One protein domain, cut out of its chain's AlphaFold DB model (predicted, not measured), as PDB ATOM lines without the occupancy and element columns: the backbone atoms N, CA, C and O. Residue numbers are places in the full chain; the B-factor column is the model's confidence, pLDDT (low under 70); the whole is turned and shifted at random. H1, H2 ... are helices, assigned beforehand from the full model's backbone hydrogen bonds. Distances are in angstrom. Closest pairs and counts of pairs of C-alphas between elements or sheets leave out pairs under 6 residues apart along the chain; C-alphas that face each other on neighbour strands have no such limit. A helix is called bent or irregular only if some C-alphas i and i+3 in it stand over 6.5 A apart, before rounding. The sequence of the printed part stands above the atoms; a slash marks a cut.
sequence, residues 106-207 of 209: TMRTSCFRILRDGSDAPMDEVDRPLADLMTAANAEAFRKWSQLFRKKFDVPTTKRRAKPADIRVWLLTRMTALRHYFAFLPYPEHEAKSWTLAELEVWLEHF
ATOM      1  N   THR A 106     -45.234 -30.251 -36.823       72.94
ATOM      2  CA  THR A 106     -46.471 -29.617 -36.343       72.94
ATOM      3  C   THR A 106     -46.152 -28.380 -35.508       72.94
ATOM      4  O   THR A 106     -46.676 -27.299 -35.766       72.94
ATOM      5  N   MET A 107     -45.200 -28.523 -34.583       80.25
ATOM      6  CA  MET A 107     -44.626 -27.444 -33.782       80.25
ATOM      7  C   MET A 107     -44.034 -26.349 -34.673       80.25
ATOM      8  O   MET A 107     -44.352 -25.179 -34.496       80.25
ATOM      9  N   ARG A 108     -43.219 -26.711 -35.670       81.94
ATOM     10  CA  ARG A 108     -42.617 -25.750 -36.608       81.94
ATOM     11  C   ARG A 108     -43.677 -24.945 -37.364       81.94
ATOM     12  O   ARG A 108     -43.532 -23.731 -37.498       81.94
ATOM     13  N   THR A 109     -44.739 -25.600 -37.829       85.06
ATOM     14  CA  THR A 109     -45.831 -24.949 -38.569       85.06
ATOM     15  C   THR A 109     -46.626 -23.995 -37.674       85.06
ATOM     16  O   THR A 109     -46.878 -22.857 -38.068       85.06
ATOM     17  N   SER A 110     -46.962 -24.415 -36.451       83.12
ATOM     18  CA  SER A 110     -47.619 -23.546 -35.469       83.12
ATOM     19  C   SER A 110     -46.723 -22.385 -35.036       83.12
ATOM     20  O   SER A 110     -47.172 -21.246 -35.050       83.12
ATOM     21  N   CYS A 111     -45.436 -22.618 -34.749       84.38
ATOM     22  CA  CYS A 111     -44.472 -21.549 -34.467       84.38
ATOM     23  C   CYS A 111     -44.405 -20.532 -35.608       84.38
ATOM     24  O   CYS A 111     -44.385 -19.333 -35.350       84.38
ATOM     25  N   PHE A 112     -44.396 -20.986 -36.865       87.06
ATOM     26  CA  PHE A 112     -44.390 -20.082 -38.010       87.06
ATOM     27  C   PHE A 112     -45.631 -19.181 -38.028       87.06
ATOM     28  O   PHE A 112     -45.488 -17.971 -38.185       87.06
ATOM     29  N   ARG A 113     -46.832 -19.735 -37.810       87.75
ATOM     30  CA  ARG A 113     -48.067 -18.936 -37.712       87.75
ATOM     31  C   ARG A 113     -48.015 -17.953 -36.545       87.75
ATOM     32  O   ARG A 113     -48.267 -16.769 -36.742       87.75
ATOM     33  N   ILE A 114     -47.585 -18.417 -35.370       87.69
ATOM     34  CA  ILE A 114     -47.435 -17.584 -34.170       87.69
ATOM     35  C   ILE A 114     -46.483 -16.415 -34.429       87.69
ATOM     36  O   ILE A 114     -46.750 -15.313 -33.968       87.69
ATOM     37  N   LEU A 115     -45.375 -16.617 -35.139       88.06
ATOM     38  CA  LEU A 115     -44.359 -15.580 -35.347       88.06
ATOM     39  C   LEU A 115     -44.662 -14.642 -36.518       88.06
ATOM     40  O   LEU A 115     -44.116 -13.542 -36.552       88.06
ATOM     41  N   ARG A 116     -45.501 -15.065 -37.468       87.31
ATOM     42  CA  ARG A 116     -45.772 -14.315 -38.700       87.31
ATOM     43  C   ARG A 116     -46.513 -13.008 -38.449       87.31
ATOM     44  O   ARG A 116     -46.181 -11.996 -39.060       87.31
ATOM     45  N   ASP A 117     -47.524 -13.041 -37.592       82.19
ATOM     46  CA  ASP A 117     -48.384 -11.882 -37.373       82.19
ATOM     47  C   ASP A 117     -47.861 -11.013 -36.219       82.19
ATOM     48  O   ASP A 117     -47.117 -11.487 -35.362       82.19
ATOM     49  N   GLY A 118     -48.243  -9.732 -36.169       72.88
ATOM     50  CA  GLY A 118     -47.853  -8.824 -35.079       72.88
ATOM     51  C   GLY A 118     -48.354  -9.284 -33.700       72.88
ATOM     52  O   GLY A 118     -49.204 -10.168 -33.598       72.88
ATOM     53  N   SER A 119     -47.842  -8.691 -32.615       72.12
ATOM     54  CA  SER A 119     -48.319  -8.974 -31.244       72.12
ATOM     55  C   SER A 119     -49.818  -8.721 -31.057       72.12
ATOM     56  O   SER A 119     -50.441  -9.358 -30.213       72.12
ATOM     57  N   ASP A 120     -50.374  -7.812 -31.858       74.81
ATOM     58  CA  ASP A 120     -51.746  -7.316 -31.730       74.81
ATOM     59  C   ASP A 120     -52.739  -8.079 -32.624       74.81
ATOM     60  O   ASP A 120     -53.943  -7.824 -32.585       74.81
ATOM     61  N   ALA A 121     -52.248  -9.013 -33.444       80.75
ATOM     62  CA  ALA A 121     -53.092  -9.817 -34.313       80.75
ATOM     63  C   ALA A 121     -53.835 -10.906 -33.514       80.75
ATOM     64  O   ALA A 121     -53.267 -11.496 -32.588       80.75
ATOM     65  N   PRO A 122     -55.101 -11.208 -33.859       80.94
ATOM     66  CA  PRO A 122     -55.825 -12.306 -33.232       80.94
ATOM     67  C   PRO A 122     -55.125 -13.636 -33.541       80.94
ATOM     68  O   PRO A 122     -54.884 -13.960 -34.698       80.94
ATOM     69  N   MET A 123     -54.802 -14.399 -32.496       85.56
ATOM     70  CA  MET A 123     -54.174 -15.718 -32.616       85.56
ATOM     71  C   MET A 123     -55.228 -16.822 -32.687       85.56
ATOM     72  O   MET A 123     -56.157 -16.838 -31.872       85.56
ATOM     73  N   ASP A 124     -55.035 -17.764 -33.612       86.62
ATOM     74  CA  ASP A 124     -55.877 -18.950 -33.757       86.62
ATOM     75  C   ASP A 124     -55.908 -19.780 -32.464       86.62
ATOM     76  O   ASP A 124     -54.890 -19.984 -31.794       86.62
ATOM     77  N   GLU A 125     -57.082 -20.319 -32.124       86.31
ATOM     78  CA  GLU A 125     -57.267 -21.120 -30.904       86.31
ATOM     79  C   GLU A 125     -56.368 -22.363 -30.868       86.31
ATOM     80  O   GLU A 125     -55.950 -22.792 -29.795       86.31
ATOM     81  N   VAL A 126     -56.028 -22.903 -32.042       86.25
ATOM     82  CA  VAL A 126     -55.151 -24.072 -32.199       86.25
ATOM     83  C   VAL A 126     -53.706 -23.759 -31.796       86.25
ATOM     84  O   VAL A 126     -53.002 -24.639 -31.306       86.25
ATOM     85  N   ASP A 127     -53.267 -22.510 -31.959       87.31
ATOM     86  CA  ASP A 127     -51.887 -22.094 -31.696       87.31
ATOM     87  C   ASP A 127     -51.694 -21.541 -30.271       87.31
ATOM     88  O   ASP A 127     -50.574 -21.517 -29.752       87.31
ATOM     89  N   ARG A 128     -52.783 -21.164 -29.587       87.69
ATOM     90  CA  ARG A 128     -52.750 -20.604 -28.225       87.69
ATOM     91  C   ARG A 128     -52.084 -21.519 -27.182       87.69
ATOM     92  O   ARG A 128     -51.219 -21.015 -26.466       87.69
ATOM     93  N   PRO A 129     -52.374 -22.837 -27.110       88.88
ATOM     94  CA  PRO A 129     -51.697 -23.727 -26.164       88.88
ATOM     95  C   PRO A 129     -50.181 -23.751 -26.359       88.88
ATOM     96  O   PRO A 129     -49.421 -23.849 -25.394       88.88
ATOM     97  N   LEU A 130     -49.733 -23.642 -27.613       88.12
ATOM     98  CA  LEU A 130     -48.317 -23.632 -27.913       88.12
ATOM     99  C   LEU A 130     -47.660 -22.305 -27.520       88.12
ATOM    100  O   LEU A 130     -46.592 -22.312 -26.911       88.12
ATOM    101  N   ALA A 131     -48.295 -21.173 -27.819       88.94
ATOM    102  CA  ALA A 131     -47.798 -19.863 -27.407       88.94
ATOM    103  C   ALA A 131     -47.682 -19.743 -25.873       88.94
ATOM    104  O   ALA A 131     -46.686 -19.226 -25.355       88.94
ATOM    105  N   ASP A 132     -48.652 -20.291 -25.133       90.56
ATOM    106  CA  ASP A 132     -48.608 -20.359 -23.669       90.56
ATOM    107  C   ASP A 132     -47.431 -21.219 -23.181       90.56
ATOM    108  O   ASP A 132     -46.698 -20.819 -22.269       90.56
ATOM    109  N   LEU A 133     -47.188 -22.366 -23.828       91.00
ATOM    110  CA  LEU A 133     -46.041 -23.230 -23.542       91.00
ATOM    111  C   LEU A 133     -44.707 -22.511 -23.802       91.00
ATOM    112  O   LEU A 133     -43.805 -22.572 -22.964       91.00
ATOM    113  N   MET A 134     -44.575 -21.818 -24.936       90.31
ATOM    114  CA  MET A 134     -43.372 -21.055 -25.289       90.31
ATOM    115  C   MET A 134     -43.110 -19.937 -24.277       90.31
ATOM    116  O   MET A 134     -41.986 -19.786 -23.791       90.31
ATOM    117  N   THR A 135     -44.160 -19.211 -23.887       90.81
ATOM    118  CA  THR A 135     -44.098 -18.151 -22.874       90.81
ATOM    119  C   THR A 135     -43.663 -18.702 -21.514       90.81
ATOM    120  O   THR A 135     -42.774 -18.142 -20.867       90.81
ATOM    121  N   ALA A 136     -44.245 -19.822 -21.077       90.62
ATOM    122  CA  ALA A 136     -43.890 -20.464 -19.815       90.62
ATOM    123  C   ALA A 136     -42.439 -20.976 -19.812       90.62
ATOM    124  O   ALA A 136     -41.711 -20.754 -18.838       90.62
ATOM    125  N   ALA A 137     -41.999 -21.598 -20.911       90.88
ATOM    126  CA  ALA A 137     -40.636 -22.098 -21.071       90.88
ATOM    127  C   ALA A 137     -39.601 -20.960 -21.044       90.88
ATOM    128  O   ALA A 137     -38.611 -21.045 -20.313       90.88
ATOM    129  N   ASN A 138     -39.853 -19.858 -21.758       92.38
ATOM    130  CA  ASN A 138     -38.989 -18.674 -21.714       92.38
ATOM    131  C   ASN A 138     -38.959 -18.039 -20.315       92.38
ATOM    132  O   ASN A 138     -37.892 -17.644 -19.842       92.38
ATOM    133  N   ALA A 139     -40.091 -17.985 -19.605       90.31
ATOM    134  CA  ALA A 139     -40.146 -17.455 -18.241       90.31
ATOM    135  C   ALA A 139     -39.380 -18.328 -17.226       90.31
ATOM    136  O   ALA A 139     -38.802 -17.817 -16.261       90.31
ATOM    137  N   GLU A 140     -39.361 -19.649 -17.400       90.31
ATOM    138  CA  GLU A 140     -38.504 -20.533 -16.607       90.31
ATOM    139  C   GLU A 140     -37.024 -20.348 -16.947       90.31
ATOM    140  O   GLU A 140     -36.212 -20.169 -16.034       90.31
ATOM    141  N   ALA A 141     -36.683 -20.317 -18.238       90.88
ATOM    142  CA  ALA A 141     -35.319 -20.087 -18.696       90.88
ATOM    143  C   ALA A 141     -34.778 -18.744 -18.182       90.88
ATOM    144  O   ALA A 141     -33.676 -18.691 -17.649       90.88
ATOM    145  N   PHE A 142     -35.576 -17.676 -18.214       92.06
ATOM    146  CA  PHE A 142     -35.208 -16.380 -17.643       92.06
ATOM    147  C   PHE A 142     -34.880 -16.460 -16.143       92.06
ATOM    148  O   PHE A 142     -33.860 -15.929 -15.694       92.06
ATOM    149  N   ARG A 143     -35.708 -17.152 -15.351       89.62
ATOM    150  CA  ARG A 143     -35.453 -17.346 -13.911       89.62
ATOM    151  C   ARG A 143     -34.159 -18.118 -13.659       89.62
ATOM    152  O   ARG A 143     -33.410 -17.749 -12.763       89.62
ATOM    153  N   LYS A 144     -33.877 -19.156 -14.448       89.31
ATOM    154  CA  LYS A 144     -32.621 -19.914 -14.337       89.31
ATOM    155  C   LYS A 144     -31.422 -19.077 -14.772       89.31
ATOM    156  O   LYS A 144     -30.449 -18.989 -14.033       89.31
ATOM    157  N   TRP A 145     -31.517 -18.394 -15.909       91.38
ATOM    158  CA  TRP A 145     -30.463 -17.526 -16.431       91.38
ATOM    159  C   TRP A 145     -30.086 -16.423 -15.437       91.38
ATOM    160  O   TRP A 145     -28.918 -16.263 -15.086       91.38
ATOM    161  N   SER A 146     -31.090 -15.712 -14.915       89.25
ATOM    162  CA  SER A 146     -30.900 -14.640 -13.931       89.25
ATOM    163  C   SER A 146     -30.320 -15.126 -12.605       89.25
ATOM    164  O   SER A 146     -29.697 -14.330 -11.915       89.25
ATOM    165  N   GLN A 147     -30.495 -16.399 -12.233       87.25
ATOM    166  CA  GLN A 147     -29.868 -16.989 -11.047       87.25
ATOM    167  C   GLN A 147     -28.427 -17.425 -11.323       87.25
ATOM    168  O   GLN A 147     -27.528 -17.076 -10.559       87.25
ATOM    169  N   LEU A 148     -28.204 -18.148 -12.424       88.62
ATOM    170  CA  LEU A 148     -26.908 -18.728 -12.783       88.62
ATOM    171  C   LEU A 148     -25.876 -17.656 -13.140       88.62
ATOM    172  O   LEU A 148     -24.749 -17.680 -12.654       88.62
ATOM    173  N   PHE A 149     -26.269 -16.677 -13.954       88.44
ATOM    174  CA  PHE A 149     -25.344 -15.694 -14.515       88.44
ATOM    175  C   PHE A 149     -25.399 -14.341 -13.807       88.44
ATOM    176  O   PHE A 149     -24.819 -13.360 -14.277       88.44
ATOM    177  N   ARG A 150     -26.043 -14.293 -12.634       87.62
ATOM    178  CA  ARG A 150     -26.209 -13.065 -11.860       87.62
ATOM    179  C   ARG A 150     -24.897 -12.372 -11.549       87.62
ATOM    180  O   ARG A 150     -24.755 -11.186 -11.810       87.62
ATOM    181  N   LYS A 151     -23.958 -13.124 -10.971       86.19
ATOM    182  CA  LYS A 151     -22.644 -12.609 -10.568       86.19
ATOM    183  C   LYS A 151     -21.786 -12.256 -11.781       86.19
ATOM    184  O   LYS A 151     -21.040 -11.293 -11.722       86.19
ATOM    185  N   LYS A 152     -21.925 -13.018 -12.873       87.69
ATOM    186  CA  LYS A 152     -21.127 -12.858 -14.094       87.69
ATOM    187  C   LYS A 152     -21.459 -11.567 -14.841       87.69
ATOM    188  O   LYS A 152     -20.551 -10.870 -15.269       87.69
ATOM    189  N   PHE A 153     -22.745 -11.250 -14.989       86.56
ATOM    190  CA  PHE A 153     -23.188 -10.069 -15.741       86.56
ATOM    191  C   PHE A 153     -23.662  -8.912 -14.860       86.56
ATOM    192  O   PHE A 153     -24.084  -7.888 -15.396       86.56
ATOM    193  N   ASP A 154     -23.612  -9.066 -13.534       87.88
ATOM    194  CA  ASP A 154     -24.180  -8.112 -12.577       87.88
ATOM    195  C   ASP A 154     -25.681  -7.871 -12.855       87.88
ATOM    196  O   ASP A 154     -26.161  -6.747 -13.007       87.88
ATOM    197  N   VAL A 155     -26.430  -8.975 -13.006       87.62
ATOM    198  CA  VAL A 155     -27.869  -8.934 -13.316       87.62
ATOM    199  C   VAL A 155     -28.630  -8.305 -12.135       87.62
ATOM    200  O   VAL A 155     -28.451  -8.756 -10.990       87.62
ATOM    201  N   PRO A 156     -29.512  -7.310 -12.379       86.06
ATOM    202  CA  PRO A 156     -30.254  -6.623 -11.332       86.06
ATOM    203  C   PRO A 156     -31.042  -7.588 -10.442       86.06
ATOM    204  O   PRO A 156     -31.533  -8.625 -10.890       86.06
ATOM    205  N   THR A 157     -31.210  -7.236  -9.162       79.31
ATOM    206  CA  THR A 157     -32.167  -7.918  -8.276       79.31
ATOM    207  C   THR A 157     -33.563  -7.828  -8.874       79.31
ATOM    208  O   THR A 157     -34.203  -6.779  -8.833       79.31
ATOM    209  N   THR A 158     -34.067  -8.949  -9.358       75.38
ATOM    210  CA  THR A 158     -35.434  -9.062  -9.840       75.38
ATOM    211  C   THR A 158     -36.360  -9.599  -8.746       75.38
ATOM    212  O   THR A 158     -35.976 -10.457  -7.947       75.38
ATOM    213  N   LYS A 159     -37.608  -9.120  -8.696       77.69
ATOM    214  CA  LYS A 159     -38.636  -9.671  -7.792       77.69
ATOM    215  C   LYS A 159     -38.947 -11.132  -8.162       77.69
ATOM    216  O   LYS A 159     -38.707 -11.566  -9.284       77.69
ATOM    217  N   ARG A 160     -39.568 -11.890  -7.246       67.19
ATOM    218  CA  ARG A 160     -39.903 -13.325  -7.425       67.19
ATOM    219  C   ARG A 160     -40.738 -13.639  -8.686       67.19
ATOM    220  O   ARG A 160     -40.731 -14.778  -9.138       67.19
ATOM    221  N   ARG A 161     -41.457 -12.655  -9.239       73.56
ATOM    222  CA  ARG A 161     -42.264 -12.754 -10.472       73.56
ATOM    223  C   ARG A 161     -41.820 -11.754 -11.543       73.56
ATOM    224  O   ARG A 161     -42.661 -11.195 -12.240       73.56
ATOM    225  N   ALA A 162     -40.528 -11.462 -11.605       79.69
ATOM    226  CA  ALA A 162     -40.031 -10.559 -12.622       79.69
ATOM    227  C   ALA A 162     -40.142 -11.166 -14.014       79.69
ATOM    228  O   ALA A 162     -39.998 -12.379 -14.200       79.69
ATOM    229  N   LYS A 163     -40.385 -10.286 -14.972       84.88
ATOM    230  CA  LYS A 163     -40.430 -10.588 -16.391       84.88
ATOM    231  C   LYS A 163     -39.164 -10.050 -17.062       84.88
ATOM    232  O   LYS A 163     -38.577  -9.092 -16.558       84.88
ATOM    233  N   PRO A 164     -38.777 -10.596 -18.223       84.44
ATOM    234  CA  PRO A 164     -37.688 -10.035 -19.025       84.44
ATOM    235  C   PRO A 164     -37.874  -8.536 -19.299       84.44
ATOM    236  O   PRO A 164     -36.916  -7.769 -19.222       84.44
ATOM    237  N   ALA A 165     -39.128  -8.111 -19.506       87.06
ATOM    238  CA  ALA A 165     -39.531  -6.713 -19.670       87.06
ATOM    239  C   ALA A 165     -39.019  -5.778 -18.556       87.06
ATOM    240  O   ALA A 165     -38.657  -4.641 -18.840       87.06
ATOM    241  N   ASP A 166     -38.916  -6.261 -17.312       88.12
ATOM    242  CA  ASP A 166     -38.511  -5.444 -16.160       88.12
ATOM    243  C   ASP A 166     -37.026  -5.046 -16.202       88.12
ATOM    244  O   ASP A 166     -36.620  -4.105 -15.521       88.12
ATOM    245  N   ILE A 167     -36.202  -5.767 -16.973       89.25
ATOM    246  CA  ILE A 167     -34.759  -5.516 -17.090       89.25
ATOM    247  C   ILE A 167     -34.323  -5.169 -18.521       89.25
ATOM    248  O   ILE A 167     -33.124  -5.129 -18.790       89.25
ATOM    249  N   ARG A 168     -35.260  -4.897 -19.443       88.94
ATOM    250  CA  ARG A 168     -34.952  -4.619 -20.862       88.94
ATOM    251  C   ARG A 168     -34.003  -3.450 -21.063       88.94
ATOM    252  O   ARG A 168     -33.017  -3.600 -21.769       88.94
ATOM    253  N   VAL A 169     -34.244  -2.325 -20.391       88.81
ATOM    254  CA  VAL A 169     -33.369  -1.138 -20.478       88.81
ATOM    255  C   VAL A 169     -31.935  -1.483 -20.066       88.81
ATOM    256  O   VAL A 169     -30.968  -1.093 -20.717       88.81
ATOM    257  N   TRP A 170     -31.794  -2.276 -19.004       91.44
ATOM    258  CA  TRP A 170     -30.497  -2.744 -18.534       91.44
ATOM    259  C   TRP A 170     -29.837  -3.710 -19.531       91.44
ATOM    260  O   TRP A 170     -28.646  -3.570 -19.814       91.44
ATOM    261  N   LEU A 171     -30.603  -4.640 -20.112       90.38
ATOM    262  CA  LEU A 171     -30.115  -5.555 -21.150       90.38
ATOM    263  C   LEU A 171     -29.635  -4.786 -22.389       90.38
ATOM    264  O   LEU A 171     -28.561  -5.077 -22.910       90.38
ATOM    265  N   LEU A 172     -30.382  -3.761 -22.806       89.25
ATOM    266  CA  LEU A 172     -30.033  -2.871 -23.916       89.25
ATOM    267  C   LEU A 172     -28.798  -2.004 -23.640       89.25
ATOM    268  O   LEU A 172     -28.179  -1.514 -24.572       89.25
ATOM    269  N   THR A 173     -28.392  -1.842 -22.381       89.06
ATOM    270  CA  THR A 173     -27.123  -1.173 -22.040       89.06
ATOM    271  C   THR A 173     -25.949  -2.164 -21.992       89.06
ATOM    272  O   THR A 173     -24.787  -1.769 -22.044       89.06
ATOM    273  N   ARG A 174     -26.218  -3.475 -21.882       89.81
ATOM    274  CA  ARG A 174     -25.207  -4.534 -21.719       89.81
ATOM    275  C   ARG A 174     -25.377  -5.618 -22.786       89.81
ATOM    276  O   ARG A 174     -25.842  -6.724 -22.509       89.81
ATOM    277  N   MET A 175     -24.922  -5.320 -24.005       86.44
ATOM    278  CA  MET A 175     -25.060  -6.195 -25.183       86.44
ATOM    279  C   MET A 175     -24.533  -7.619 -24.990       86.44
ATOM    280  O   MET A 175     -25.123  -8.571 -25.496       86.44
ATOM    281  N   THR A 176     -23.442  -7.802 -24.247       87.00
ATOM    282  CA  THR A 176     -22.888  -9.137 -23.971       87.00
ATOM    283  C   THR A 176     -23.858  -9.993 -23.156       87.00
ATOM    284  O   THR A 176     -24.075 -11.160 -23.483       87.00
ATOM    285  N   ALA A 177     -24.504  -9.401 -22.147       89.44
ATOM    286  CA  ALA A 177     -25.532 -10.058 -21.349       89.44
ATOM    287  C   ALA A 177     -26.796 -10.325 -22.178       89.44
ATOM    288  O   ALA A 177     -27.372 -11.405 -22.068       89.44
ATOM    289  N   LEU A 178     -27.190  -9.384 -23.044       89.81
ATOM    290  CA  LEU A 178     -28.317  -9.539 -23.965       89.81
ATOM    291  C   LEU A 178     -28.112 -10.710 -24.935       89.81
ATOM    292  O   LEU A 178     -28.956 -11.601 -25.010       89.81
ATOM    293  N   ARG A 179     -26.972 -10.754 -25.633       88.69
ATOM    294  CA  ARG A 179     -26.631 -11.844 -26.565       88.69
ATOM    295  C   ARG A 179     -26.616 -13.193 -25.848       88.69
ATOM    296  O   ARG A 179     -27.201 -14.158 -26.329       88.69
ATOM    297  N   HIS A 180     -26.009 -13.244 -24.664       90.25
ATOM    298  CA  HIS A 180     -25.976 -14.453 -23.849       90.25
ATOM    299  C   HIS A 180     -27.372 -14.870 -23.360       90.25
ATOM    300  O   HIS A 180     -27.674 -16.060 -23.293       90.25
ATOM    301  N   TYR A 181     -28.234 -13.921 -22.999       91.12
ATOM    302  CA  TYR A 181     -29.612 -14.203 -22.608       91.12
ATOM    303  C   TYR A 181     -30.398 -14.829 -23.765       91.12
ATOM    304  O   TYR A 181     -30.969 -15.904 -23.598       91.12
ATOM    305  N   PHE A 182     -30.353 -14.220 -24.953       90.44
ATOM    306  CA  PHE A 182     -31.032 -14.745 -26.139       90.44
ATOM    307  C   PHE A 182     -30.480 -16.102 -26.592       90.44
ATOM    308  O   PHE A 182     -31.253 -16.971 -26.987       90.44
ATOM    309  N   ALA A 183     -29.170 -16.333 -26.478       89.56
ATOM    310  CA  ALA A 183     -28.580 -17.643 -26.750       89.56
ATOM    311  C   ALA A 183     -29.061 -18.727 -25.763       89.56
ATOM    312  O   ALA A 183     -29.232 -19.882 -26.150       89.56
ATOM    313  N   PHE A 184     -29.338 -18.347 -24.511       90.31
ATOM    314  CA  PHE A 184     -29.814 -19.260 -23.471       90.31
ATOM    315  C   PHE A 184     -31.302 -19.629 -23.605       90.31
ATOM    316  O   PHE A 184     -31.703 -20.696 -23.145       90.31
ATOM    317  N   LEU A 185     -32.145 -18.783 -24.205       91.00
ATOM    318  CA  LEU A 185     -33.590 -19.032 -24.287       91.00
ATOM    319  C   LEU A 185     -33.950 -20.239 -25.176       91.00
ATOM    320  O   LEU A 185     -33.337 -20.429 -26.225       91.00
ATOM    321  N   PRO A 186     -34.999 -21.013 -24.830       90.75
ATOM    322  CA  PRO A 186     -35.484 -22.097 -25.683       90.75
ATOM    323  C   PRO A 186     -36.164 -21.564 -26.954       90.75
ATOM    324  O   PRO A 186     -35.982 -22.139 -28.033       90.75
ATOM    325  N   TYR A 187     -36.908 -20.455 -26.840       90.56
ATOM    326  CA  TYR A 187     -37.625 -19.799 -27.941       90.56
ATOM    327  C   TYR A 187     -37.257 -18.305 -28.032       90.56
ATOM    328  O   TYR A 187     -38.078 -17.443 -27.698       90.56
ATOM    329  N   PRO A 188     -36.018 -17.966 -28.435       89.75
ATOM    330  CA  PRO A 188     -35.567 -16.576 -28.535       89.75
ATOM    331  C   PRO A 188     -36.406 -15.747 -29.510       89.75
ATOM    332  O   PRO A 188     -36.693 -14.585 -29.240       89.75
ATOM    333  N   GLU A 189     -36.864 -16.352 -30.603       89.62
ATOM    334  CA  GLU A 189     -37.742 -15.731 -31.595       89.62
ATOM    335  C   GLU A 189     -39.073 -15.251 -30.995       89.62
ATOM    336  O   GLU A 189     -39.548 -14.158 -31.300       89.62
ATOM    337  N   HIS A 190     -39.641 -16.030 -30.074       89.81
ATOM    338  CA  HIS A 190     -40.872 -15.665 -29.381       89.81
ATOM    339  C   HIS A 190     -40.635 -14.555 -28.353       89.81
ATOM    340  O   HIS A 190     -41.496 -13.699 -28.159       89.81
ATOM    341  N   GLU A 191     -39.471 -14.536 -27.695       90.62
ATOM    342  CA  GLU A 191     -39.110 -13.423 -26.813       90.62
ATOM    343  C   GLU A 191     -38.935 -12.136 -27.621       90.62
ATOM    344  O   GLU A 191     -39.530 -11.125 -27.261       90.62
ATOM    345  N   ALA A 192     -38.204 -12.182 -28.739       89.62
ATOM    346  CA  ALA A 192     -37.961 -11.030 -29.608       89.62
ATOM    347  C   ALA A 192     -39.262 -10.404 -30.128       89.62
ATOM    348  O   ALA A 192     -39.369  -9.184 -30.189       89.62
ATOM    349  N   LYS A 193     -40.289 -11.217 -30.412       89.00
ATOM    350  CA  LYS A 193     -41.614 -10.730 -30.828       89.00
ATOM    351  C   LYS A 193     -42.252  -9.760 -29.818       89.00
ATOM    352  O   LYS A 193     -43.063  -8.923 -30.195       89.00
ATOM    353  N   SER A 194     -41.900  -9.858 -28.535       87.00
ATOM    354  CA  SER A 194     -42.429  -8.983 -27.479       87.00
ATOM    355  C   SER A 194     -41.696  -7.640 -27.340       87.00
ATOM    356  O   SER A 194     -42.040  -6.847 -26.454       87.00
ATOM    357  N   TRP A 195     -40.656  -7.407 -28.141       88.31
ATOM    358  CA  TRP A 195     -39.841  -6.194 -28.122       88.31
ATOM    359  C   TRP A 195     -40.405  -5.185 -29.114       88.31
ATOM    360  O   TRP A 195     -40.873  -5.538 -30.195       88.31
ATOM    361  N   THR A 196     -40.373  -3.915 -28.734       87.44
ATOM    362  CA  THR A 196     -40.794  -2.830 -29.619       87.44
ATOM    363  C   THR A 196     -39.749  -2.591 -30.704       87.44
ATOM    364  O   THR A 196     -38.565  -2.876 -30.524       87.44
ATOM    365  N   LEU A 197     -40.176  -2.020 -31.831       84.19
ATOM    366  CA  LEU A 197     -39.276  -1.731 -32.947       84.19
ATOM    367  C   LEU A 197     -38.119  -0.802 -32.530       84.19
ATOM    368  O   LEU A 197     -36.977  -1.081 -32.872       84.19
ATOM    369  N   ALA A 198     -38.386   0.206 -31.693       85.25
ATOM    370  CA  ALA A 198     -37.357   1.097 -31.152       85.25
ATOM    371  C   ALA A 198     -36.314   0.361 -30.282       85.25
ATOM    372  O   ALA A 198     -35.125   0.656 -30.349       85.25
ATOM    373  N   GLU A 199     -36.731  -0.622 -29.477       85.94
ATOM    374  CA  GLU A 199     -35.800  -1.445 -28.686       85.94
ATOM    375  C   GLU A 199     -34.923  -2.331 -29.589       85.94
ATOM    376  O   GLU A 199     -33.743  -2.537 -29.301       85.94
ATOM    377  N   LEU A 200     -35.481  -2.843 -30.690       84.12
ATOM    378  CA  LEU A 200     -34.737  -3.638 -31.669       84.12
ATOM    379  C   LEU A 200     -33.752  -2.787 -32.479       84.12
ATOM    380  O   LEU A 200     -32.662  -3.260 -32.782       84.12
ATOM    381  N   GLU A 201     -34.089  -1.536 -32.795       85.25
ATOM    382  CA  GLU A 201     -33.174  -0.605 -33.468       85.25
ATOM    383  C   GLU A 201     -31.911  -0.355 -32.638       85.25
ATOM    384  O   GLU A 201     -30.810  -0.505 -33.163       85.25
ATOM    385  N   VAL A 202     -32.054  -0.106 -31.331       83.31
ATOM    386  CA  VAL A 202     -30.908   0.029 -30.408       83.31
ATOM    387  C   VAL A 202     -30.041  -1.231 -30.417       83.31
ATOM    388  O   VAL A 202     -28.814  -1.161 -30.414       83.31
ATOM    389  N   TRP A 203     -30.665  -2.410 -30.459       81.81
ATOM    390  CA  TRP A 203     -29.924  -3.664 -30.548       81.81
ATOM    391  C   TRP A 203     -29.162  -3.800 -31.878       81.81
ATOM    392  O   TRP A 203     -28.022  -4.269 -31.884       81.81
ATOM    393  N   LEU A 204     -29.759  -3.371 -32.994       76.44
ATOM    394  CA  LEU A 204     -29.161  -3.427 -34.331       76.44
ATOM    395  C   LEU A 204     -28.032  -2.413 -34.536       76.44
ATOM    396  O   LEU A 204     -27.079  -2.710 -35.255       76.44
ATOM    397  N   GLU A 205     -28.101  -1.236 -33.914       77.69
ATOM    398  CA  GLU A 205     -27.030  -0.234 -33.980       77.69
ATOM    399  C   GLU A 205     -25.697  -0.790 -33.460       77.69
ATOM    400  O   GLU A 205     -24.658  -0.565 -34.071       77.69
ATOM    401  N   HIS A 206     -25.734  -1.641 -32.433       67.75
ATOM    402  CA  HIS A 206     -24.556  -2.319 -31.880       67.75
ATOM    403  C   HIS A 206     -23.979  -3.463 -32.741       67.75
ATOM    404  O   HIS A 206     -23.036  -4.130 -32.311       67.75
ATOM    405  N   PHE A 207     -24.551  -3.747 -33.914       63.41
ATOM    406  CA  PHE A 207     -23.997  -4.690 -34.898       63.41
ATOM    407  C   PHE A 207     -23.347  -3.999 -36.105       63.41
ATOM    408  O   PHE A 207     -22.832  -4.692 -36.980       63.41
TER     409      PHE A 207
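AT A GLANCE: This is residues 106 to 207 of the 209 residues of an uncharacterized protein of Phytophthora rubi (UniProt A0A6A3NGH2). One long helix, H2, makes a spine along one side of the domain, and shorter helices pack on it one after another: H1 crosswise near its start, then H6, then H5 toward its far end. H3 is a short turn just past the end of H2, H4 forms a corner with H5, and H7 packs on H4 on the side far from the spine. The printed part has 102 residues with seven named helices, H1 to H7 in order along the chain, and no named strand; the class is all helix. The whole is compact, with a radius of gyration of the C-alphas of 14.3 A, and the C-alphas span 40 by 30 by 20 A along their three main axes.

HOW THE PARTS SIT: H1, residues 106 to 116, touches H2, residues 128 to 148, and their lines are about perpendicular at 84 degrees. The closest C-alphas are those of Ile 114 and Ala 131, 7.1 A apart, and H2 touches H1 with residues 130 to 131 alone. H2 is the hub, touching three other helices. H3, residues 150 to 153, and H2 meet only through their link. H4, residues 164 to 173, is close to H2 but not clearly touching; the closest C-alphas, of Phe 142 and Pro 164, are 7.0 A apart. H5, residues 175 to 184, touches H2 at a steep tilt of 55 degrees, opposite ways; H2 does so with residues 141 to 145 alone, and the closest C-alphas are those of Trp 145 and Tyr 181, at 7.1 A. H4 and H5 touch only at the corner by their link, and only just, with 3 pairs of C-alphas within 8 A; the closest are those of Leu 171 and Leu 178, at 5.2 A. H3 is close to H5 but not clearly touching, with the C-alphas of Phe 153 and Ala 177, the closest, 6.1 A apart. H6, residues 188 to 192, touches H2 at residues 134 to 138 of H2 alone; the closest C-alphas, of Met 134 and His 190, are 7.2 A apart. H7, residues 197 to 205, only just touches H4, with 3 pairs of C-alphas within 8 A; the closest are those of Leu 172 and Trp 203, at 6.7 A. These two run the same way at a shallow tilt of 34 degrees, only just short of steep. H7 is apart from H1, H2 and H3. Helix packing is mostly crossed, but only just: leaving out H4 and H5, which touch only at the corner, 1 of the 3 pairs of helices that touch and have a tilt is at a shallow tilt. Every O i to N i+4 pair is within hydrogen-bond range in H1, H2, H5, H6 and H7; in H4 4 of 6 are, and H3 is too short for such a pair.

IN THESE COORDINATES: H1 begins at C-alpha 106, (-46.471, -29.617, -36.343), and is 15.5 A long from first to last C-alpha. H2, the longest helix, runs 30.2 A from C-alpha 128 at (-52.750, -20.604, -28.225) to C-alpha 148 at (-26.908, -18.728, -12.783). H3 has four residues and H6 five. H4 is 14.1 A long and irregular: C-alphas 166 and 169 are 8.0 A apart. H5 is 14.0 A long, and H7, 12.4 A long, ends at C-alpha 205, (-27.030, -0.234, -33.980).

THE WHOLE: The two C-alphas farthest apart, those of Glu 125 and Lys 151, are 41.0 A from each other. The printed part has no cut. The link from H1 to H2, 11 residues, is long; that from H3 to H4, 10 residues, is short, and the others are tight. The mean pLDDT of the printed part is 85.9, and residue 160 and residues 206 to 207 are under 70.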